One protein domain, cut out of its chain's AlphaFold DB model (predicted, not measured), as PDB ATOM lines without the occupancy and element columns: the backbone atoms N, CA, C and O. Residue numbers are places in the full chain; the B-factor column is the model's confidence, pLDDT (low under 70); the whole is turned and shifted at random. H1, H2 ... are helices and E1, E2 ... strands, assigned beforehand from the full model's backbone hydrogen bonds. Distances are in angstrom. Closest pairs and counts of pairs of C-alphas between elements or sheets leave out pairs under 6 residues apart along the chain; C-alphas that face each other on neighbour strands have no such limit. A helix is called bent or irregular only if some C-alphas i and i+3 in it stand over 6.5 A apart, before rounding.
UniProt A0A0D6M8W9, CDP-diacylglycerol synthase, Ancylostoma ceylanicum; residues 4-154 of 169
ATOM      1  N   LYS A   4      23.336 -24.452  26.211       84.44
ATOM      2  CA  LYS A   4      22.613 -24.519  27.486       84.44
ATOM      3  C   LYS A   4      22.337 -23.151  28.116       84.44
ATOM      4  O   LYS A   4      21.249 -22.914  28.620       84.44
ATOM      5  N   GLU A   5      23.276 -22.208  28.018       85.56
ATOM      6  CA  GLU A   5      23.078 -20.855  28.561       85.56
ATOM      7  C   GLU A   5      21.963 -20.087  27.827       85.56
ATOM      8  O   GLU A   5      21.325 -19.219  28.418       85.56
ATOM      9  N   TYR A   6      21.715 -20.381  26.547       89.75
ATOM     10  CA  TYR A   6      20.612 -19.783  25.787       89.75
ATOM     11  C   TYR A   6      19.278 -20.459  26.094       89.75
ATOM     12  O   TYR A   6      18.259 -19.776  26.169       89.75
ATOM     13  N   GLU A   7      19.286 -21.775  26.303       89.75
ATOM     14  CA  GLU A   7      18.112 -22.525  26.752       89.75
ATOM     15  C   GLU A   7      17.649 -22.033  28.129       89.75
ATOM     16  O   GLU A   7      16.471 -21.723  28.299       89.75
ATOM     17  N   ASP A   8      18.579 -21.826  29.067       90.75
ATOM     18  CA  ASP A   8      18.295 -21.295  30.406       90.75
ATOM     19  C   ASP A   8      17.626 -19.908  30.360       90.75
ATOM     20  O   ASP A   8      16.749 -19.608  31.174       90.75
ATOM     21  N   LEU A   9      17.982 -19.062  29.382       92.19
ATOM     22  CA  LEU A   9      17.313 -17.771  29.170       92.19
ATOM     23  C   LEU A   9      15.864 -17.931  28.703       92.19
ATOM     24  O   LEU A   9      15.024 -17.100  29.047       92.19
ATOM     25  N   LEU A  10      15.564 -18.969  27.923       94.19
ATOM     26  CA  LEU A  10      14.217 -19.238  27.422       94.19
ATOM     27  C   LEU A  10      13.347 -19.991  28.438       94.19
ATOM     28  O   LEU A  10      12.126 -19.876  28.365       94.19
ATOM     29  N   CYS A  11      13.940 -20.688  29.413       92.44
ATOM     30  CA  CYS A  11      13.225 -21.449  30.447       92.44
ATOM     31  C   CYS A  11      12.269 -20.607  31.313       92.44
ATOM     32  O   CYS A  11      11.394 -21.166  31.970       92.44
ATOM     33  N   VAL A  12      12.395 -19.275  31.316       93.94
ATOM     34  CA  VAL A  12      11.452 -18.379  32.016       93.94
ATOM     35  C   VAL A  12      10.170 -18.092  31.223       93.94
ATOM     36  O   VAL A  12       9.265 -17.446  31.744       93.94
ATOM     37  N   LEU A  13      10.083 -18.516  29.961       95.69
ATOM     38  CA  LEU A  13       8.943 -18.276  29.070       95.69
ATOM     39  C   LEU A  13       8.050 -19.529  28.966       95.69
ATOM     40  O   LEU A  13       8.535 -20.644  29.159       95.69
ATOM     41  N   PRO A  14       6.757 -19.393  28.622       95.31
ATOM     42  CA  PRO A  14       5.919 -20.546  28.302       95.31
ATOM     43  C   PRO A  14       6.318 -21.127  26.941       95.31
ATOM     44  O   PRO A  14       5.994 -20.584  25.889       95.31
ATOM     45  N   LEU A  15       7.046 -22.243  26.952       93.69
ATOM     46  CA  LEU A  15       7.554 -22.889  25.733       93.69
ATOM     47  C   LEU A  15       6.616 -23.969  25.167       93.69
ATOM     48  O   LEU A  15       6.985 -24.662  24.221       93.69
ATOM     49  N   SER A  16       5.425 -24.129  25.751       92.25
ATOM     50  CA  SER A  16       4.439 -25.169  25.420       92.25
ATOM     51  C   SER A  16       3.968 -25.103  23.963       92.25
ATOM     52  O   SER A  16       3.746 -26.140  23.347       92.25
ATOM     53  N   THR A  17       3.855 -23.893  23.415       92.12
ATOM     54  CA  THR A  17       3.407 -23.618  22.042       92.12
ATOM     55  C   THR A  17       4.533 -23.104  21.142       92.12
ATOM     56  O   THR A  17       4.266 -22.621  20.045       92.12
ATOM     57  N   VAL A  18       5.788 -23.111  21.608       94.31
ATOM     58  CA  VAL A  18       6.936 -22.584  20.853       94.31
ATOM     59  C   VAL A  18       7.531 -23.690  19.992       94.31
ATOM     60  O   VAL A  18       8.205 -24.586  20.511       94.31
ATOM     61  N   ASP A  19       7.328 -23.574  18.682       91.62
ATOM     62  CA  ASP A  19       7.768 -24.556  17.688       91.62
ATOM     63  C   ASP A  19       9.237 -24.343  17.302       91.62
ATOM     64  O   ASP A  19       9.976 -25.290  17.053       91.62
ATOM     65  N   TYR A  20       9.705 -23.095  17.286       93.81
ATOM     66  CA  TYR A  20      11.079 -22.766  16.910       93.81
ATOM     67  C   TYR A  20      11.563 -21.526  17.656       93.81
ATOM     68  O   TYR A  20      10.812 -20.573  17.842       93.81
ATOM     69  N   ALA A  21      12.820 -21.513  18.088       94.75
ATOM     70  CA  ALA A  21      13.460 -20.339  18.655       94.75
ATOM     71  C   ALA A  21      14.918 -20.249  18.213       94.75
ATOM     72  O   ALA A  21      15.681 -21.215  18.320       94.75
ATOM     73  N   PHE A  22      15.320 -19.053  17.796       94.00
ATOM     74  CA  PHE A  22      16.703 -18.755  17.456       94.00
ATOM     75  C   PHE A  22      17.157 -17.443  18.084       94.00
ATOM     76  O   PHE A  22      16.401 -16.474  18.202       94.00
ATOM     77  N   ALA A  23      18.420 -17.428  18.488       93.81
ATOM     78  CA  ALA A  23      19.118 -16.254  18.966       93.81
ATOM     79  C   ALA A  23      19.919 -15.624  17.826       93.81
ATOM     80  O   ALA A  23      20.453 -16.303  16.944       93.81
ATOM     81  N   TYR A  24      20.032 -14.303  17.841       90.69
ATOM     82  CA  TYR A  24      20.721 -13.569  16.795       90.69
ATOM     83  C   TYR A  24      21.435 -12.319  17.321       90.69
ATOM     84  O   TYR A  24      21.350 -11.961  18.495       90.69
ATOM     85  N   GLY A  25      22.201 -11.670  16.439       85.38
ATOM     86  CA  GLY A  25      22.967 -10.472  16.785       85.38
ATOM     87  C   GLY A  25      24.218 -10.762  17.621       85.38
ATOM     88  O   GLY A  25      24.607 -11.912  17.822       85.38
ATOM     89  N   SER A  26      24.867  -9.696  18.099       78.25
ATOM     90  CA  SER A  26      26.177  -9.789  18.767       78.25
ATOM     91  C   SER A  26      26.128 -10.400  20.176       78.25
ATOM     92  O   SER A  26      27.161 -10.788  20.718       78.25
ATOM     93  N   GLY A  27      24.935 -10.531  20.772       72.50
ATOM     94  CA  GLY A  27      24.723 -11.301  22.003       72.50
ATOM     95  C   GLY A  27      24.674 -12.820  21.776       72.50
ATOM     96  O   GLY A  27      25.019 -13.594  22.675       72.50
ATOM     97  N   ALA A  28      24.290 -13.259  20.574       75.44
ATOM     98  CA  ALA A  28      24.267 -14.667  20.179       75.44
ATOM     99  C   ALA A  28      25.604 -15.101  19.559       75.44
ATOM    100  O   ALA A  28      26.235 -16.054  20.019       75.44
ATOM    101  N   LEU A  29      26.077 -14.346  18.566       75.81
ATOM    102  CA  LEU A  29      27.250 -14.672  17.763       75.81
ATOM    103  C   LEU A  29      28.350 -13.638  17.998       75.81
ATOM    104  O   LEU A  29      28.157 -12.441  17.796       75.81
ATOM    105  N   GLN A  30      29.496 -14.112  18.478       69.94
ATOM    106  CA  GLN A  30      30.572 -13.261  18.968       69.94
ATOM    107  C   GLN A  30      31.345 -12.617  17.812       69.94
ATOM    108  O   GLN A  30      31.788 -13.301  16.892       69.94
ATOM    109  N   GLN A  31      31.566 -11.308  17.897       63.69
ATOM    110  CA  GLN A  31      32.588 -10.617  17.114       63.69
ATOM    111  C   GLN A  31      33.858 -10.512  17.976       63.69
ATOM    112  O   GLN A  31      33.775 -10.377  19.200       63.69
ATOM    113  N   LYS A  32      35.046 -10.666  17.372       61.84
ATOM    114  CA  LYS A  32      36.324 -10.669  18.110       61.84
ATOM    115  C   LYS A  32      36.470  -9.387  18.947       61.84
ATOM    116  O   LYS A  32      36.391  -8.296  18.399       61.84
ATOM    117  N   GLY A  33      36.743  -9.542  20.247       62.09
ATOM    118  CA  GLY A  33      37.116  -8.443  21.152       62.09
ATOM    119  C   GLY A  33      36.026  -7.927  22.098       62.09
ATOM    120  O   GLY A  33      36.293  -7.009  22.865       62.09
ATOM    121  N   GLU A  34      34.818  -8.499  22.094       62.50
ATOM    122  CA  GLU A  34      33.706  -7.982  22.904       62.50
ATOM    123  C   GLU A  34      33.361  -8.851  24.122       62.50
ATOM    124  O   GLU A  34      33.349 -10.084  24.047       62.50
ATOM    125  N   ASN A  35      33.026  -8.194  25.241       65.06
ATOM    126  CA  ASN A  35      32.626  -8.863  26.476       65.06
ATOM    127  C   ASN A  35      31.150  -9.287  26.419       65.06
ATOM    128  O   ASN A  35      30.249  -8.480  26.181       65.06
ATOM    129  N   LYS A  36      30.902 -10.584  26.610       65.00
ATOM    130  CA  LYS A  36      29.600 -11.202  26.341       65.00
ATOM    131  C   LYS A  36      28.576 -10.918  27.440       65.00
ATOM    132  O   LYS A  36      27.392 -10.836  27.119       65.00
ATOM    133  N   SER A  37      29.014 -10.737  28.692       66.81
ATOM    134  CA  SER A  37      28.170 -10.596  29.897       66.81
ATOM    135  C   SER A  37      27.196  -9.421  29.844       66.81
ATOM    136  O   SER A  37      26.078  -9.541  30.347       66.81
ATOM    137  N   ASP A  38      27.572  -8.348  29.155       70.62
ATOM    138  CA  ASP A  38      26.802  -7.101  29.132       70.62
ATOM    139  C   ASP A  38      25.858  -7.017  27.929       70.62
ATOM    140  O   ASP A  38      24.938  -6.193  27.889       70.62
ATOM    141  N   LYS A  39      26.058  -7.898  26.942       83.06
ATOM    142  CA  LYS A  39      25.284  -7.895  25.706       83.06
ATOM    143  C   LYS A  39      23.934  -8.558  25.879       83.06
ATOM    144  O   LYS A  39      23.833  -9.705  26.321       83.06
ATOM    145  N   MET A  40      22.911  -7.825  25.451       87.88
ATOM    146  CA  MET A  40      21.557  -8.336  25.323       87.88
ATOM    147  C   MET A  40      21.514  -9.415  24.240       87.88
ATOM    148  O   MET A  40      22.070  -9.230  23.159       87.88
ATOM    149  N   VAL A  41      20.875 -10.540  24.542       91.81
ATOM    150  CA  VAL A  41      20.599 -11.581  23.547       91.81
ATOM    151  C   VAL A  41      19.264 -11.274  22.883       91.81
ATOM    152  O   VAL A  41      18.265 -11.088  23.579       91.81
ATOM    153  N   ASP A  42      19.250 -11.204  21.555       93.06
ATOM    154  CA  ASP A  42      18.029 -11.034  20.777       93.06
ATOM    155  C   ASP A  42      17.515 -12.402  20.320       93.06
ATOM    156  O   ASP A  42      18.247 -13.158  19.685       93.06
ATOM    157  N   PHE A  43      16.258 -12.711  20.623       95.31
ATOM    158  CA  PHE A  43      15.582 -13.940  20.211       95.31
ATOM    159  C   PHE A  43      14.402 -13.647  19.287       95.31
ATOM    160  O   PHE A  43      13.733 -12.615  19.409       95.31
ATOM    161  N   ILE A  44      14.099 -14.597  18.408       95.56
ATOM    162  CA  ILE A  44      12.787 -14.744  17.774       95.56
ATOM    163  C   ILE A  44      12.255 -16.129  18.139       95.56
ATOM    164  O   ILE A  44      12.973 -17.120  18.015       95.56
ATOM    165  N   LEU A  45      11.009 -16.168  18.606       95.94
ATOM    166  CA  LEU A  45      10.249 -17.365  18.931       95.94
ATOM    167  C   LEU A  45       9.079 -17.471  17.956       95.94
ATOM    168  O   LEU A  45       8.227 -16.583  17.899       95.94
ATOM    169  N   SER A  46       9.043 -18.570  17.220       94.88
ATOM    170  CA  SER A  46       7.899 -19.012  16.440       94.88
ATOM    171  C   SER A  46       6.961 -19.815  17.322       94.88
ATOM    172  O   SER A  46       7.404 -20.718  18.035       94.88
ATOM    173  N   THR A  47       5.674 -19.503  17.273       93.44
ATOM    174  CA  THR A  47       4.652 -20.220  18.032       93.44
ATOM    175  C   THR A  47       3.444 -20.565  17.174       93.44
ATOM    176  O   THR A  47       2.981 -19.751  16.369       93.44
ATOM    177  N   SER A  48       2.917 -21.767  17.387       93.38
ATOM    178  CA  SER A  48       1.691 -22.271  16.765       93.38
ATOM    179  C   SER A  48       0.434 -21.588  17.311       93.38
ATOM    180  O   SER A  48      -0.570 -21.501  16.611       93.38
ATOM    181  N   ASP A  49       0.496 -21.035  18.527       91.94
ATOM    182  CA  ASP A  49      -0.605 -20.293  19.149       91.94
ATOM    183  C   ASP A  49      -0.086 -19.034  19.873       91.94
ATOM    184  O   ASP A  49       0.208 -19.061  21.077       91.94
ATOM    185  N   PRO A  50       0.030 -17.899  19.152       91.88
ATOM    186  CA  PRO A  50       0.464 -16.635  19.736       91.88
ATOM    187  C   PRO A  50      -0.461 -16.122  20.839       91.88
ATOM    188  O   PRO A  50       0.009 -15.461  21.766       91.88
ATOM    189  N   VAL A  51      -1.771 -16.389  20.749       89.12
ATOM    190  CA  VAL A  51      -2.740 -15.921  21.751       89.12
ATOM    191  C   VAL A  51      -2.460 -16.625  23.069       89.12
ATOM    192  O   VAL A  51      -2.199 -15.959  24.073       89.12
ATOM    193  N   ARG A  52      -2.405 -17.958  23.048       91.31
ATOM    194  CA  ARG A  52      -2.098 -18.763  24.228       91.31
ATOM    195  C   ARG A  52      -0.711 -18.465  24.785       91.31
ATOM    196  O   ARG A  52      -0.588 -18.291  25.997       91.31
ATOM    197  N   PHE A  53       0.306 -18.325  23.928       94.88
ATOM    198  CA  PHE A  53       1.644 -17.920  24.367       94.88
ATOM    199  C   PHE A  53       1.587 -16.615  25.169       94.88
ATOM    200  O   PHE A  53       2.117 -16.531  26.278       94.88
ATOM    201  N   HIS A  54       0.931 -15.582  24.631       93.19
ATOM    202  CA  HIS A  54       0.850 -14.286  25.296       93.19
ATOM    203  C   HIS A  54      -0.008 -14.321  26.562       93.19
ATOM    204  O   HIS A  54       0.354 -13.661  27.535       93.19
ATOM    205  N   GLU A  55      -1.088 -15.103  26.601       91.31
ATOM    206  CA  GLU A  55      -1.897 -15.310  27.808       91.31
ATOM    207  C   GLU A  55      -1.109 -15.993  28.932       91.31
ATOM    208  O   GLU A  55      -1.127 -15.519  30.071       91.31
ATOM    209  N   GLU A  56      -0.396 -17.078  28.632       94.88
ATOM    210  CA  GLU A  56       0.461 -17.779  29.595       94.88
ATOM    211  C   GLU A  56       1.616 -16.872  30.044       94.88
ATOM    212  O   GLU A  56       1.871 -16.724  31.241       94.88
ATOM    213  N   ASN A  57       2.256 -16.162  29.110       95.25
ATOM    214  CA  ASN A  57       3.399 -15.306  29.417       95.25
ATOM    215  C   ASN A  57       2.988 -14.043  30.189       95.25
ATOM    216  O   ASN A  57       3.770 -13.543  30.987       95.25
ATOM    217  N   LEU A  58       1.774 -13.516  29.992       91.62
ATOM    218  CA  LEU A  58       1.232 -12.426  30.814       91.62
ATOM    219  C   LEU A  58       0.967 -12.874  32.255       91.62
ATOM    220  O   LEU A  58       1.168 -12.079  33.170       91.62
ATOM    221  N   LYS A  59       0.543 -14.128  32.464       92.50
ATOM    222  CA  LYS A  59       0.361 -14.709  33.805       92.50
ATOM    223  C   LYS A  59       1.704 -14.959  34.494       92.50
ATOM    224  O   LYS A  59       1.859 -14.598  35.655       92.50
ATOM    225  N   MET A  60       2.664 -15.551  33.780       94.19
ATOM    226  CA  MET A  60       3.989 -15.890  34.315       94.19
ATOM    227  C   MET A  60       4.881 -14.658  34.495       94.19
ATOM    228  O   MET A  60       5.530 -14.501  35.522       94.19
ATOM    229  N   ASN A  61       4.897 -13.771  33.499       93.69
ATOM    230  CA  ASN A  61       5.847 -12.671  33.386       93.69
ATOM    231  C   ASN A  61       5.166 -11.336  33.027       93.69
ATOM    232  O   ASN A  61       5.508 -10.698  32.022       93.69
ATOM    233  N   PRO A  62       4.228 -10.835  33.850       90.56
ATOM    234  CA  PRO A  62       3.508  -9.596  33.552       90.56
ATOM    235  C   PRO A  62       4.439  -8.378  33.426       90.56
ATOM    236  O   PRO A  62       4.058  -7.369  32.831       90.56
ATOM    237  N   SER A  63       5.638  -8.418  34.018       89.56
ATOM    238  CA  SER A  63       6.660  -7.358  33.963       89.56
ATOM    239  C   SER A  63       7.385  -7.255  32.621       89.56
ATOM    240  O   SER A  63       7.976  -6.213  32.355       89.56
ATOM    241  N   HIS A  64       7.325  -8.281  31.765       91.25
ATOM    242  CA  HIS A  64       7.942  -8.230  30.434       91.25
ATOM    243  C   HIS A  64       7.229  -7.237  29.501       91.25
ATOM    244  O   HIS A  64       7.845  -6.701  28.584       91.25
ATOM    245  N   TYR A  65       5.954  -6.949  29.776       86.50
ATOM    246  CA  TYR A  65       5.103  -6.082  28.972       86.50
ATOM    247  C   TYR A  65       5.162  -4.647  29.507       86.50
ATOM    248  O   TYR A  65       4.607  -4.339  30.563       86.50
ATOM    249  N   SER A  66       5.852  -3.764  28.779       67.31
ATOM    250  CA  SER A  66       6.315  -2.467  29.296       67.31
ATOM    251  C   SER A  66       5.228  -1.409  29.522       67.31
ATOM    252  O   SER A  66       5.418  -0.570  30.392       67.31
ATOM    253  N   LEU A  67       4.084  -1.438  28.826       54.25
ATOM    254  CA  LEU A  67       2.982  -0.476  29.059       54.25
ATOM    255  C   LEU A  67       1.577  -0.952  28.626       54.25
ATOM    256  O   LEU A  67       0.602  -0.232  28.813       54.25
ATOM    257  N   PHE A  68       1.435  -2.173  28.098       51.72
ATOM    258  CA  PHE A  68       0.154  -2.703  27.594       51.72
ATOM    259  C   PHE A  68      -0.542  -3.681  28.547       51.72
ATOM    260  O   PHE A  68      -1.504  -4.338  28.160       51.72
ATOM    261  N   ARG A  69      -0.119  -3.747  29.818       50.31
ATOM    262  CA  ARG A  69      -0.731  -4.630  30.827       50.31
ATOM    263  C   ARG A  69      -2.248  -4.403  30.983       50.31
ATOM    264  O   ARG A  69      -2.959  -5.328  31.357       50.31
ATOM    265  N   CYS A  70      -2.743  -3.205  30.660       49.22
ATOM    266  CA  CYS A  70      -4.162  -2.845  30.752       49.22
ATOM    267  C   CYS A  70      -5.016  -3.265  29.537       49.22
ATOM    268  O   CYS A  70      -6.237  -3.153  29.601       49.22
ATOM    269  N   VAL A  71      -4.417  -3.735  28.436       54.78
ATOM    270  CA  VAL A  71      -5.130  -4.102  27.203       54.78
ATOM    271  C   VAL A  71      -4.856  -5.587  26.944       54.78
ATOM    272  O   VAL A  71      -3.775  -5.945  26.496       54.78
ATOM    273  N   GLY A  72      -5.786  -6.466  27.330       60.00
ATOM    274  CA  GLY A  72      -5.574  -7.924  27.386       60.00
ATOM    275  C   GLY A  72      -5.047  -8.587  26.097       60.00
ATOM    276  O   GLY A  72      -5.080  -8.004  25.012       60.00
ATOM    277  N   ALA A  73      -4.602  -9.846  26.210       60.09
ATOM    278  CA  ALA A  73      -3.880 -10.603  25.170       60.09
ATOM    279  C   ALA A  73      -4.523 -10.564  23.766       60.09
ATOM    280  O   ALA A  73      -3.830 -10.393  22.767       60.09
ATOM    281  N   ASN A  74      -5.855 -10.609  23.675       59.97
ATOM    282  CA  ASN A  74      -6.570 -10.541  22.394       59.97
ATOM    283  C   ASN A  74      -6.354  -9.227  21.621       59.97
ATOM    284  O   ASN A  74      -6.340  -9.222  20.388       59.97
ATOM    285  N   ALA A  75      -6.185  -8.101  22.316       61.88
ATOM    286  CA  ALA A  75      -5.844  -6.835  21.672       61.88
ATOM    287  C   ALA A  75      -4.377  -6.819  21.218       61.88
ATOM    288  O   ALA A  75      -4.070  -6.260  20.164       61.88
ATOM    289  N   LEU A  76      -3.499  -7.485  21.973       61.75
ATOM    290  CA  LEU A  76      -2.077  -7.626  21.669       61.75
ATOM    291  C   LEU A  76      -1.857  -8.351  20.339       61.75
ATOM    292  O   LEU A  76      -1.178  -7.830  19.458       61.75
ATOM    293  N   THR A  77      -2.500  -9.504  20.152       57.84
ATOM    294  CA  THR A  77      -2.367 -10.306  18.927       57.84
ATOM    295  C   THR A  77      -2.993  -9.601  17.719       57.84
ATOM    296  O   THR A  77      -2.435  -9.605  16.617       57.84
ATOM    297  N   LYS A  78      -4.123  -8.905  17.912       59.19
ATOM    298  CA  LYS A  78      -4.725  -8.057  16.865       59.19
ATOM    299  C   LYS A  78      -3.844  -6.864  16.487       59.19
ATOM    300  O   LYS A  78      -3.877  -6.432  15.339       59.19
ATOM    301  N   TYR A  79      -3.061  -6.325  17.420       60.12
ATOM    302  CA  TYR A  79      -2.084  -5.276  17.133       60.12
ATOM    303  C   TYR A  79      -0.847  -5.838  16.422       60.12
ATOM    304  O   TYR A  79      -0.419  -5.298  15.405       60.12
ATOM    305  N   GLN A  80      -0.328  -6.975  16.887       57.41
ATOM    306  CA  GLN A  80       0.799  -7.682  16.281       57.41
ATOM    307  C   GLN A  80       0.549  -8.020  14.806       57.41
ATOM    308  O   GLN A  80       1.390  -7.732  13.962       57.41
ATOM    309  N   THR A  81      -0.629  -8.546  14.467       57.44
ATOM    310  CA  THR A  81      -1.008  -8.885  13.078       57.44
ATOM    311  C   THR A  81      -1.131  -7.676  12.142       57.44
ATOM    312  O   THR A  81      -1.144  -7.851  10.920       57.44
ATOM    313  N   ARG A  82      -1.203  -6.452  12.687       54.88
ATOM    314  CA  ARG A  82      -1.242  -5.187  11.931       54.88
ATOM    315  C   ARG A  82       0.134  -4.547  11.740       54.88
ATOM    316  O   ARG A  82       0.260  -3.656  10.906       54.88
ATOM    317  N   LEU A  83       1.153  -4.974  12.488       59.28
ATOM    318  CA  LEU A  83       2.523  -4.494  12.312       59.28
ATOM    319  C   LEU A  83       3.188  -5.184  11.120       59.28
ATOM    320  O   LEU A  83       3.000  -6.378  10.896       59.28
ATOM    321  N   GLY A  84       4.014  -4.430  10.391       55.38
ATOM    322  CA  GLY A  84       4.616  -4.867   9.129       55.38
ATOM    323  C   GLY A  84       5.432  -6.159   9.202       55.38
ATOM    324  O   GLY A  84       5.487  -6.851   8.210       55.38
ATOM    325  N   ALA A  85       6.013  -6.527  10.348       62.28
ATOM    326  CA  ALA A  85       6.762  -7.784  10.497       62.28
ATOM    327  C   ALA A  85       5.992  -8.888  11.248       62.28
ATOM    328  O   ALA A  85       6.495  -9.995  11.395       62.28
ATOM    329  N   ARG A  86       4.796  -8.586  11.774       84.06
ATOM    330  CA  ARG A  86       3.969  -9.499  12.588       84.06
ATOM    331  C   ARG A  86       4.631 -10.095  13.832       84.06
ATOM    332  O   ARG A  86       4.179 -11.107  14.366       84.06
ATOM    333  N   ILE A  87       5.655  -9.416  14.343       89.00
ATOM    334  CA  ILE A  87       6.368  -9.802  15.561       89.00
ATOM    335  C   ILE A  87       5.983  -8.874  16.706       89.00
ATOM    336  O   ILE A  87       6.059  -7.651  16.565       89.00
ATOM    337  N   TYR A  88       5.629  -9.444  17.858       90.38
ATOM    338  CA  TYR A  88       5.533  -8.686  19.103       90.38
ATOM    339  C   TYR A  88       6.824  -8.819  19.906       90.38
ATOM    340  O   TYR A  88       7.229  -9.925  20.257       90.38
ATOM    341  N   TYR A  89       7.462  -7.691  20.218       90.94
ATOM    342  CA  TYR A  89       8.716  -7.669  20.965       90.94
ATOM    343  C   TYR A  89       8.515  -7.292  22.429       90.94
ATOM    344  O   TYR A  89       8.004  -6.216  22.734       90.94
ATOM    345  N   ASN A  90       9.056  -8.121  23.318       92.06
ATOM    346  CA  ASN A  90       9.361  -7.746  24.693       92.06
ATOM    347  C   ASN A  90      10.850  -7.401  24.786       92.06
ATOM    348  O   ASN A  90      11.712  -8.171  24.351       92.06
ATOM    349  N   THR A  91      11.170  -6.226  25.323       88.31
ATOM    350  CA  THR A  91      12.536  -5.686  25.344       88.31
ATOM    351  C   THR A  91      13.047  -5.515  26.769       88.31
ATOM    352  O   THR A  91      12.273  -5.378  27.712       88.31
ATOM    353  N   HIS A  92      14.376  -5.513  26.925       84.38
ATOM    354  CA  HIS A  92      15.056  -5.261  28.200       84.38
ATOM    355  C   HIS A  92      14.648  -6.183  29.358       84.38
ATOM    356  O   HIS A  92      14.736  -5.798  30.526       84.38
ATOM    357  N   VAL A  93      14.283  -7.422  29.042       90.38
ATOM    358  CA  VAL A  93      13.971  -8.441  30.037       90.38
ATOM    359  C   VAL A  93      15.255  -8.895  30.721       90.38
ATOM    360  O   VAL A  93      16.262  -9.151  30.060       90.38
ATOM    361  N   ARG A  94      15.236  -8.959  32.055       90.25
ATOM    362  CA  ARG A  94      16.360  -9.439  32.866       90.25
ATOM    363  C   ARG A  94      16.084 -10.857  33.345       90.25
ATOM    364  O   ARG A  94      15.054 -11.095  33.966       90.25
ATOM    365  N   VAL A  95      17.027 -11.758  33.090       89.62
ATOM    366  CA  VAL A  95      17.014 -13.147  33.567       89.62
ATOM    367  C   VAL A  95      18.337 -13.381  34.289       89.62
ATOM    368  O   VAL A  95      19.396 -13.435  33.663       89.62
ATOM    369  N   GLY A  96      18.297 -13.415  35.623       87.56
ATOM    370  CA  GLY A  96      19.510 -13.383  36.443       87.56
ATOM    371  C   GLY A  96      20.366 -12.144  36.144       87.56
ATOM    372  O   GLY A  96      19.875 -11.015  36.177       87.56
ATOM    373  N   SER A  97      21.644 -12.352  35.821       85.50
ATOM    374  CA  SER A  97      22.584 -11.288  35.426       85.50
ATOM    375  C   SER A  97      22.505 -10.904  33.942       85.50
ATOM    376  O   SER A  97      23.159  -9.955  33.510       85.50
ATOM    377  N   ARG A  98      21.718 -11.627  33.140       87.00
ATOM    378  CA  ARG A  98      21.656 -11.473  31.685       87.00
ATOM    379  C   ARG A  98      20.467 -10.622  31.263       87.00
ATOM    380  O   ARG A  98      19.458 -10.510  31.960       87.00
ATOM    381  N   ARG A  99      20.585 -10.030  30.075       90.25
ATOM    382  CA  ARG A  99      19.508  -9.281  29.421       90.25
ATOM    383  C   ARG A  99      19.108  -9.988  28.140       90.25
ATOM    384  O   ARG A  99      19.974 -10.407  27.372       90.25
ATOM    385  N   MET A 100      17.812 -10.047  27.882       93.12
ATOM    386  CA  MET A 100      17.281 -10.512  26.614       93.12
ATOM    387  C   MET A 100      16.215  -9.570  26.064       93.12
ATOM    388  O   MET A 100      15.521  -8.853  26.791       93.12
ATOM    389  N   LYS A 101      16.099  -9.595  24.746       93.88
ATOM    390  CA  LYS A 101      14.956  -9.114  23.986       93.88
ATOM    391  C   LYS A 101      14.431 -10.310  23.211       93.88
ATOM    392  O   LYS A 101      15.221 -11.058  22.647       93.88
ATOM    393  N   TYR A 102      13.120 -10.482  23.158       95.12
ATOM    394  CA  TYR A 102      12.533 -11.576  22.398       95.12
ATOM    395  C   TYR A 102      11.315 -11.115  21.613       95.12
ATOM    396  O   TYR A 102      10.486 -10.348  22.108       95.12
ATOM    397  N   GLY A 103      11.255 -11.552  20.360       94.62
ATOM    398  CA  GLY A 103      10.120 -11.381  19.469       94.62
ATOM    399  C   GLY A 103       9.304 -12.662  19.391       94.62
ATOM    400  O   GLY A 103       9.883 -13.739  19.337       94.62
ATOM    401  N   VAL A 104       7.983 -12.545  19.364       95.06
ATOM    402  CA  VAL A 104       7.058 -13.665  19.153       95.06
ATOM    403  C   VAL A 104       6.409 -13.496  17.788       95.06
ATOM    404  O   VAL A 104       5.890 -12.418  17.504       95.06
ATOM    405  N   ILE A 105       6.436 -14.533  16.954       94.12
ATOM    406  CA  ILE A 105       5.813 -14.580  15.627       94.12
ATOM    407  C   ILE A 105       4.958 -15.847  15.505       94.12
ATOM    408  O   ILE A 105       5.293 -16.878  16.082       94.12
ATOM    409  N   ALA A 106       3.847 -15.773  14.771       93.31
ATOM    410  CA  ALA A 106       3.085 -16.968  14.422       93.31
ATOM    411  C   ALA A 106       3.892 -17.843  13.451       93.31
ATOM    412  O   ALA A 106       4.463 -17.310  12.498       93.31
ATOM    413  N   THR A 107       3.891 -19.162  13.641       92.75
ATOM    414  CA  THR A 107       4.617 -20.094  12.759       92.75
ATOM    415  C   THR A 107       4.191 -19.968  11.297       92.75
ATOM    416  O   THR A 107       5.042 -19.904  10.413       92.75
ATOM    417  N   ASP A 108       2.903 -19.765  11.029       90.94
ATOM    418  CA  ASP A 108       2.412 -19.510   9.670       90.94
ATOM    419  C   ASP A 108       2.968 -18.221   9.055       90.94
ATOM    420  O   ASP A 108       3.255 -18.169   7.860       90.94
ATOM    421  N   ASP A 109       3.113 -17.159   9.852       91.75
ATOM    422  CA  ASP A 109       3.643 -15.887   9.364       91.75
ATOM    423  C   ASP A 109       5.169 -15.957   9.187       91.75
ATOM    424  O   ASP A 109       5.687 -15.363   8.243       91.75
ATOM    425  N   LEU A 110       5.881 -16.741  10.005       92.25
ATOM    426  CA  LEU A 110       7.286 -17.080   9.759       92.25
ATOM    427  C   LEU A 110       7.445 -17.818   8.424       92.25
ATOM    428  O   LEU A 110       8.246 -17.399   7.591       92.25
ATOM    429  N   ASN A 111       6.662 -18.875   8.203       90.94
ATOM    430  CA  ASN A 111       6.719 -19.674   6.978       90.94
ATOM    431  C   ASN A 111       6.410 -18.827   5.740       90.94
ATOM    432  O   ASN A 111       7.151 -18.882   4.764       90.94
ATOM    433  N   ARG A 112       5.379 -17.977   5.795       89.50
ATOM    434  CA  ARG A 112       5.069 -17.023   4.714       89.50
ATOM    435  C   ARG A 112       6.200 -16.041   4.456       89.50
ATOM    436  O   ARG A 112       6.465 -15.707   3.309       89.50
ATOM    437  N   ASP A 113       6.861 -15.544   5.499       91.00
ATOM    438  CA  ASP A 113       7.984 -14.632   5.296       91.00
ATOM    439  C   ASP A 113       9.174 -15.346   4.644       91.00
ATOM    440  O   ASP A 113       9.832 -14.765   3.786       91.00
ATOM    441  N   LEU A 114       9.429 -16.606   5.008       89.44
ATOM    442  CA  LEU A 114      10.523 -17.411   4.459       89.44
ATOM    443  C   LEU A 114      10.278 -17.870   3.020       89.44
ATOM    444  O   LEU A 114      11.201 -17.805   2.209       89.44
ATOM    445  N   LEU A 115       9.061 -18.318   2.713       88.62
ATOM    446  CA  LEU A 115       8.697 -18.883   1.411       88.62
ATOM    447  C   LEU A 115       8.315 -17.803   0.394       88.62
ATOM    448  O   LEU A 115       8.728 -17.879  -0.759       88.62
ATOM    449  N   ASP A 116       7.573 -16.782   0.828       88.88
ATOM    450  CA  ASP A 116       6.995 -15.775  -0.071       88.88
ATOM    451  C   ASP A 116       7.686 -14.406   0.033       88.88
ATOM    452  O   ASP A 116       7.287 -13.462  -0.651       88.88
ATOM    453  N   TRP A 117       8.670 -14.249   0.932       88.12
ATOM    454  CA  TRP A 117       9.357 -12.974   1.206       88.12
ATOM    455  C   TRP A 117       8.409 -11.811   1.495       88.12
ATOM    456  O   TRP A 117       8.691 -10.649   1.193       88.12
ATOM    457  N   LYS A 118       7.261 -12.127   2.095       84.50
ATOM    458  CA  LYS A 118       6.132 -11.205   2.212       84.50
ATOM    459  C   LYS A 118       6.481  -9.896   2.919       84.50
ATOM    460  O   LYS A 118       5.959  -8.844   2.552       84.50
ATOM    461  N   TRP A 119       7.335  -9.963   3.934       86.25
ATOM    462  CA  TRP A 119       7.793  -8.810   4.707       86.25
ATOM    463  C   TRP A 119       9.316  -8.675   4.720       86.25
ATOM    464  O   TRP A 119       9.827  -7.615   5.084       86.25
ATOM    465  N   LEU A 120      10.033  -9.729   4.315       84.50
ATOM    466  CA  LEU A 120      11.488  -9.815   4.211       84.50
ATOM    467  C   LEU A 120      12.209  -9.493   5.534       84.50
ATOM    468  O   LEU A 120      13.396  -9.161   5.549       84.50
ATOM    469  N   TYR A 121      11.503  -9.589   6.662       86.94
ATOM    470  CA  TYR A 121      12.031  -9.195   7.962       86.94
ATOM    471  C   TYR A 121      12.754 -10.361   8.628       86.94
ATOM    472  O   TYR A 121      13.943 -10.266   8.946       86.94
ATOM    473  N   VAL A 122      12.056 -11.482   8.816       89.69
ATOM    474  CA  VAL A 122      12.636 -12.697   9.387       89.69
ATOM    475  C   VAL A 122      13.445 -13.445   8.338       89.69
ATOM    476  O   VAL A 122      14.559 -13.859   8.649       89.69
ATOM    477  N   ALA A 123      12.970 -13.522   7.092       88.00
ATOM    478  CA  ALA A 123      13.741 -14.111   5.991       88.00
ATOM    479  C   ALA A 123      15.093 -13.410   5.798       88.00
ATOM    480  O   ALA A 123      16.148 -14.041   5.852       88.00
ATOM    481  N   GLY A 124      15.088 -12.074   5.722       88.00
ATOM    482  CA  GLY A 124      16.323 -11.293   5.650       88.00
ATOM    483  C   GLY A 124      17.225 -11.466   6.879       88.00
ATOM    484  O   GLY A 124      18.451 -11.374   6.772       88.00
ATOM    485  N   ARG A 125      16.649 -11.741   8.059       88.06
ATOM    486  CA  ARG A 125      17.416 -12.029   9.277       88.06
ATOM    487  C   ARG A 125      18.041 -13.425   9.257       88.06
ATOM    488  O   ARG A 125      19.186 -13.535   9.694       88.06
ATOM    489  N   LEU A 126      17.333 -14.434   8.758       88.88
ATOM    490  CA  LEU A 126      17.796 -15.824   8.649       88.88
ATOM    491  C   LEU A 126      18.799 -16.035   7.504       88.88
ATOM    492  O   LEU A 126      19.585 -16.972   7.555       88.88
ATOM    493  N   HIS A 127      18.889 -15.105   6.548       85.06
ATOM    494  CA  HIS A 127      20.015 -15.036   5.603       85.06
ATOM    495  C   HIS A 127      21.350 -14.636   6.260       85.06
ATOM    496  O   HIS A 127      22.400 -14.674   5.621       85.06
ATOM    497  N   LYS A 128      21.335 -14.211   7.529       85.56
ATOM    498  CA  LYS A 128      22.540 -13.974   8.331       85.56
ATOM    499  C   LYS A 128      22.683 -15.095   9.358       85.56
ATOM    500  O   LYS A 128      21.670 -15.626   9.799       85.56
ATOM    501  N   PRO A 129      23.909 -15.381   9.833       86.62
ATOM    502  CA  PRO A 129      24.113 -16.368  10.881       86.62
ATOM    503  C   PRO A 129      23.192 -16.147  12.091       86.62
ATOM    504  O   PRO A 129      23.038 -15.020  12.597       86.62
ATOM    505  N   VAL A 130      22.599 -17.245  12.554       90.69
ATOM    506  CA  VAL A 130      21.780 -17.346  13.766       90.69
ATOM    507  C   VAL A 130      22.238 -18.543  14.593       90.69
ATOM    508  O   VAL A 130      22.921 -19.431  14.087       90.69
ATOM    509  N   LEU A 131      21.888 -18.543  15.874       89.06
ATOM    510  CA  LEU A 131      22.048 -19.696  16.748       89.06
ATOM    511  C   LEU A 131      20.670 -20.305  16.981       89.06
ATOM    512  O   LEU A 131      19.818 -19.675  17.603       89.06
ATOM    513  N   ASP A 132      20.466 -21.521  16.504       89.06
ATOM    514  CA  ASP A 132      19.271 -22.293  16.814       89.06
ATOM    515  C   ASP A 132      19.288 -22.715  18.285       89.06
ATOM    516  O   ASP A 132      20.263 -23.303  18.743       89.06
ATOM    517  N   VAL A 133      18.225 -22.396  19.028       84.19
ATOM    518  CA  VAL A 133      18.148 -22.654  20.478       84.19
ATOM    519  C   VAL A 133      17.078 -23.682  20.810       84.19
ATOM    520  O   VAL A 133      17.258 -24.496  21.706       84.19
ATOM    521  N   ARG A 134      15.964 -23.681  20.079       83.62
ATOM    522  CA  ARG A 134      14.913 -24.690  20.216       83.62
ATOM    523  C   ARG A 134      14.327 -24.982  18.851       83.62
ATOM    524  O   ARG A 134      13.983 -24.047  18.141       83.62
ATOM    525  N   LYS A 135      14.163 -26.256  18.518       80.31
ATOM    526  CA  LYS A 135      13.445 -26.717  17.328       80.31
ATOM    527  C   LYS A 135      12.531 -27.860  17.742       80.31
ATOM    528  O   LYS A 135      13.012 -28.915  18.140       80.31
ATOM    529  N   ILE A 136      11.229 -27.648  17.659       65.44
ATOM    530  CA  ILE A 136      10.256 -28.726  17.544       65.44
ATOM    531  C   ILE A 136      10.120 -28.954  16.044       65.44
ATOM    532  O   ILE A 136       9.264 -28.372  15.385       65.44
ATOM    533  N   VAL A 137      11.036 -29.738  15.481       54.19
ATOM    534  CA  VAL A 137      10.826 -30.229  14.122       54.19
ATOM    535  C   VAL A 137       9.777 -31.327  14.239       54.19
ATOM    536  O   VAL A 137      10.042 -32.388  14.800       54.19
ATOM    537  N   GLN A 138       8.557 -31.050  13.786       50.69
ATOM    538  CA  GLN A 138       7.657 -32.117  13.371       50.69
ATOM    539  C   GLN A 138       8.023 -32.431  11.925       50.69
ATOM    540  O   GLN A 138       7.646 -31.702  11.015       50.69
ATOM    541  N   GLY A 139       8.866 -33.443  11.760       51.53
ATOM    542  CA  GLY A 139       9.395 -33.877  10.474       51.53
ATOM    543  C   GLY A 139      10.820 -34.380  10.639       51.53
ATOM    544  O   GLY A 139      11.607 -33.793  11.390       51.53
ATOM    545  N   SER A 140      11.151 -35.495  10.003       58.47
ATOM    546  CA  SER A 140      12.516 -36.007  10.054       58.47
ATOM    547  C   SER A 140      13.353 -35.423   8.917       58.47
ATOM    548  O   SER A 140      12.838 -35.028   7.871       58.47
ATOM    549  N   MET A 141      14.672 -35.339   9.118       60.94
ATOM    550  CA  MET A 141      15.568 -34.989   8.012       60.94
ATOM    551  C   MET A 141      15.460 -36.026   6.885       60.94
ATOM    552  O   MET A 141      15.662 -35.682   5.730       60.94
ATOM    553  N   GLU A 142      15.092 -37.273   7.210       69.06
ATOM    554  CA  GLU A 142      14.823 -38.295   6.201       69.06
ATOM    555  C   GLU A 142      13.622 -37.924   5.317       69.06
ATOM    556  O   GLU A 142      13.751 -37.964   4.099       69.06
ATOM    557  N   GLU A 143      12.503 -37.472   5.892       70.50
ATOM    558  CA  GLU A 143      11.326 -37.026   5.122       70.50
ATOM    559  C   GLU A 143      11.640 -35.812   4.233       70.50
ATOM    560  O   GLU A 143      11.152 -35.708   3.108       70.50
ATOM    561  N   LEU A 144      12.476 -34.887   4.715       70.19
ATOM    562  CA  LEU A 144      12.934 -33.756   3.906       70.19
ATOM    563  C   LEU A 144      13.836 -34.225   2.761       70.19
ATOM    564  O   LEU A 144      13.645 -33.792   1.628       70.19
ATOM    565  N   ASN A 145      14.780 -35.124   3.028       73.88
ATOM    566  CA  ASN A 145      15.665 -35.664   1.999       73.88
ATOM    567  C   ASN A 145      14.877 -36.434   0.931       73.88
ATOM    568  O   ASN A 145      15.138 -36.249  -0.250       73.88
ATOM    569  N   GLU A 146      13.845 -37.201   1.295       78.94
ATOM    570  CA  GLU A 146      12.977 -37.872   0.312       78.94
ATOM    571  C   GLU A 146      12.314 -36.896  -0.670       78.94
ATOM    572  O   GLU A 146      12.151 -37.211  -1.851       78.94
ATOM    573  N   VAL A 147      11.947 -35.701  -0.204       78.88
ATOM    574  CA  VAL A 147      11.315 -34.672  -1.038       78.88
ATOM    575  C   VAL A 147      12.348 -33.879  -1.837       78.88
ATOM    576  O   VAL A 147      12.130 -33.603  -3.017       78.88
ATOM    577  N   TYR A 148      13.457 -33.487  -1.209       75.44
ATOM    578  CA  TYR A 148      14.416 -32.551  -1.796       75.44
ATOM    579  C   TYR A 148      15.547 -33.228  -2.568       75.44
ATOM    580  O   TYR A 148      15.987 -32.652  -3.560       75.44
ATOM    581  N   ASP A 149      15.991 -34.431  -2.200       79.88
ATOM    582  CA  ASP A 149      17.081 -35.120  -2.906       79.88
ATOM    583  C   ASP A 149      16.774 -35.319  -4.397       79.88
ATOM    584  O   ASP A 149      17.649 -35.016  -5.211       79.88
ATOM    585  N   PRO A 150      15.557 -35.720  -4.823       82.25
ATOM    586  CA  PRO A 150      15.238 -35.818  -6.248       82.25
ATOM    587  C   PRO A 150      15.298 -34.472  -6.983       82.25
ATOM    588  O   PRO A 150      15.598 -34.435  -8.168       82.25
ATOM    589  N   ILE A 151      15.019 -33.360  -6.295       78.06
ATOM    590  CA  ILE A 151      15.028 -32.015  -6.889       78.06
ATOM    591  C   ILE A 151      16.455 -31.457  -6.955       78.06
ATOM    592  O   ILE A 151      16.826 -30.798  -7.923       78.06
ATOM    593  N   LEU A 152      17.250 -31.697  -5.912       76.69
ATOM    594  CA  LEU A 152      18.596 -31.147  -5.763       76.69
ATOM    595  C   LEU A 152      19.658 -31.977  -6.489       76.69
ATOM    596  O   LEU A 152      20.666 -31.416  -6.908       76.69
ATOM    597  N   SER A 153      19.444 -33.286  -6.656       72.75
ATOM    598  CA  SER A 153      20.384 -34.179  -7.355       72.75
ATOM    599  C   SER A 153      20.553 -33.850  -8.841       72.75
ATOM    600  O   SER A 153      21.624 -34.100  -9.395       72.75
ATOM    601  N   ASP A 154      19.545 -33.229  -9.454       70.12
ATOM    602  CA  ASP A 154      19.569 -32.802 -10.853       70.12
ATOM    603  C   ASP A 154      20.074 -31.359 -11.048       70.12
ATOM    604  O   ASP A 154      20.274 -30.934 -12.191       70.12
TER     605      ASP A 154
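What this domain is: This is residues 4 to 154 of the 169 residues of the protein "CDP-diacylglycerol synthase" of Ancylostoma ceylanicum (UniProt A0A0D6M8W9). A twisted five-stranded sheet curls round the short helix H1, with H2 beyond H1 on the same face and H4 standing up from the opposite face, H5 beside it. H3 packs on H2 near one end of the sheet, while residues 139 to 154, with H6, stick out as a free arm. The printed part has 151 residues, with six named helices and five named strands in the order H1 E1 E2 H2 H3 E3 E4 H4 H5 E5 H6. The sheet's order is E3 E4 E2 E1 E5, mixed, and the class is mixed, helices and strands. The whole is compact, with a radius of gyration of the C-alphas of 16.6 A and spans of 55 by 42 by 26 A.

Where its parts are: The strands are E3, residues 88 to 95, 19.0 A long and bending by 68 degrees at residue 92; E4, 98 to 106, 25.9 A; E2, 41 to 47, 19.0 A; E1, 18 to 24, 17.0 A; and E5, 131 to 135. The helices are H1, residues 4 to 10, from C-alpha 4 at (22.613, -24.519, 27.486); H2, 50 to 60, 15.0 A; H3, 73 to 80; H4, 107 to 116, 13.7 A; H5, 122 to 126; and H6, 141 to 152, 14.6 A, ending with C-alpha 152 at (18.596, -31.147, -5.763). H6 is only just irregular: C-alphas 147 and 150 are 6.6 A apart.

How they stand to each other: E4 and E2 are parallel at 27 degrees, with N 43 and O 101 at 2.8 A. The hairpin E3 and E4 is antiparallel, with N 90 and O 102 at 2.9 A; so is the hairpin E1 and E2, with N 46 and O 20 at 2.7 A. E5 is antiparallel to E1, with N 21 and O 134 at 2.8 A. Three layers, helices on both faces of a sheet, are formed with H1 and H2 on one face and H4 on the other. The closest C-alphas of H1 and E5 are Glu 7 and Val 133, 6.3 A. H4 stands up from the sheet at 71 degrees. E4, H4 H5, E5 form a split strand-helix-strand unit, two same-way strands with E2 and E1 between them, and its crossover is right-handed. H2 and H3 touch, Glu 55 and Ala 73 having their closest C-alphas at 5.7 A, at a steep tilt of 53 degrees, opposite ways. H4 and H5 touch, the closest C-alphas being Leu 114 and Ala 123, 4.9 A. H3 only grazes the sheet with residues 76 to 80; H5 only just does, with 5 pairs of C-alphas within 10 A. H6 is not on the sheet. Every O i to N i+4 pair is within hydrogen-bond range in H1, H2, H3, H4 and H5, and 6 of 8 are in H6.

The domain as a whole: The C-alphas farthest apart, of Cys 70 and Asp 154, are 56.5 A apart. The printed part has no cut. The links E1 to E2 and H2 to H3 are long. The mean pLDDT of the printed part is 81.6, and residues 30 to 37, 66 to 85 and 136 to 142 are under 70.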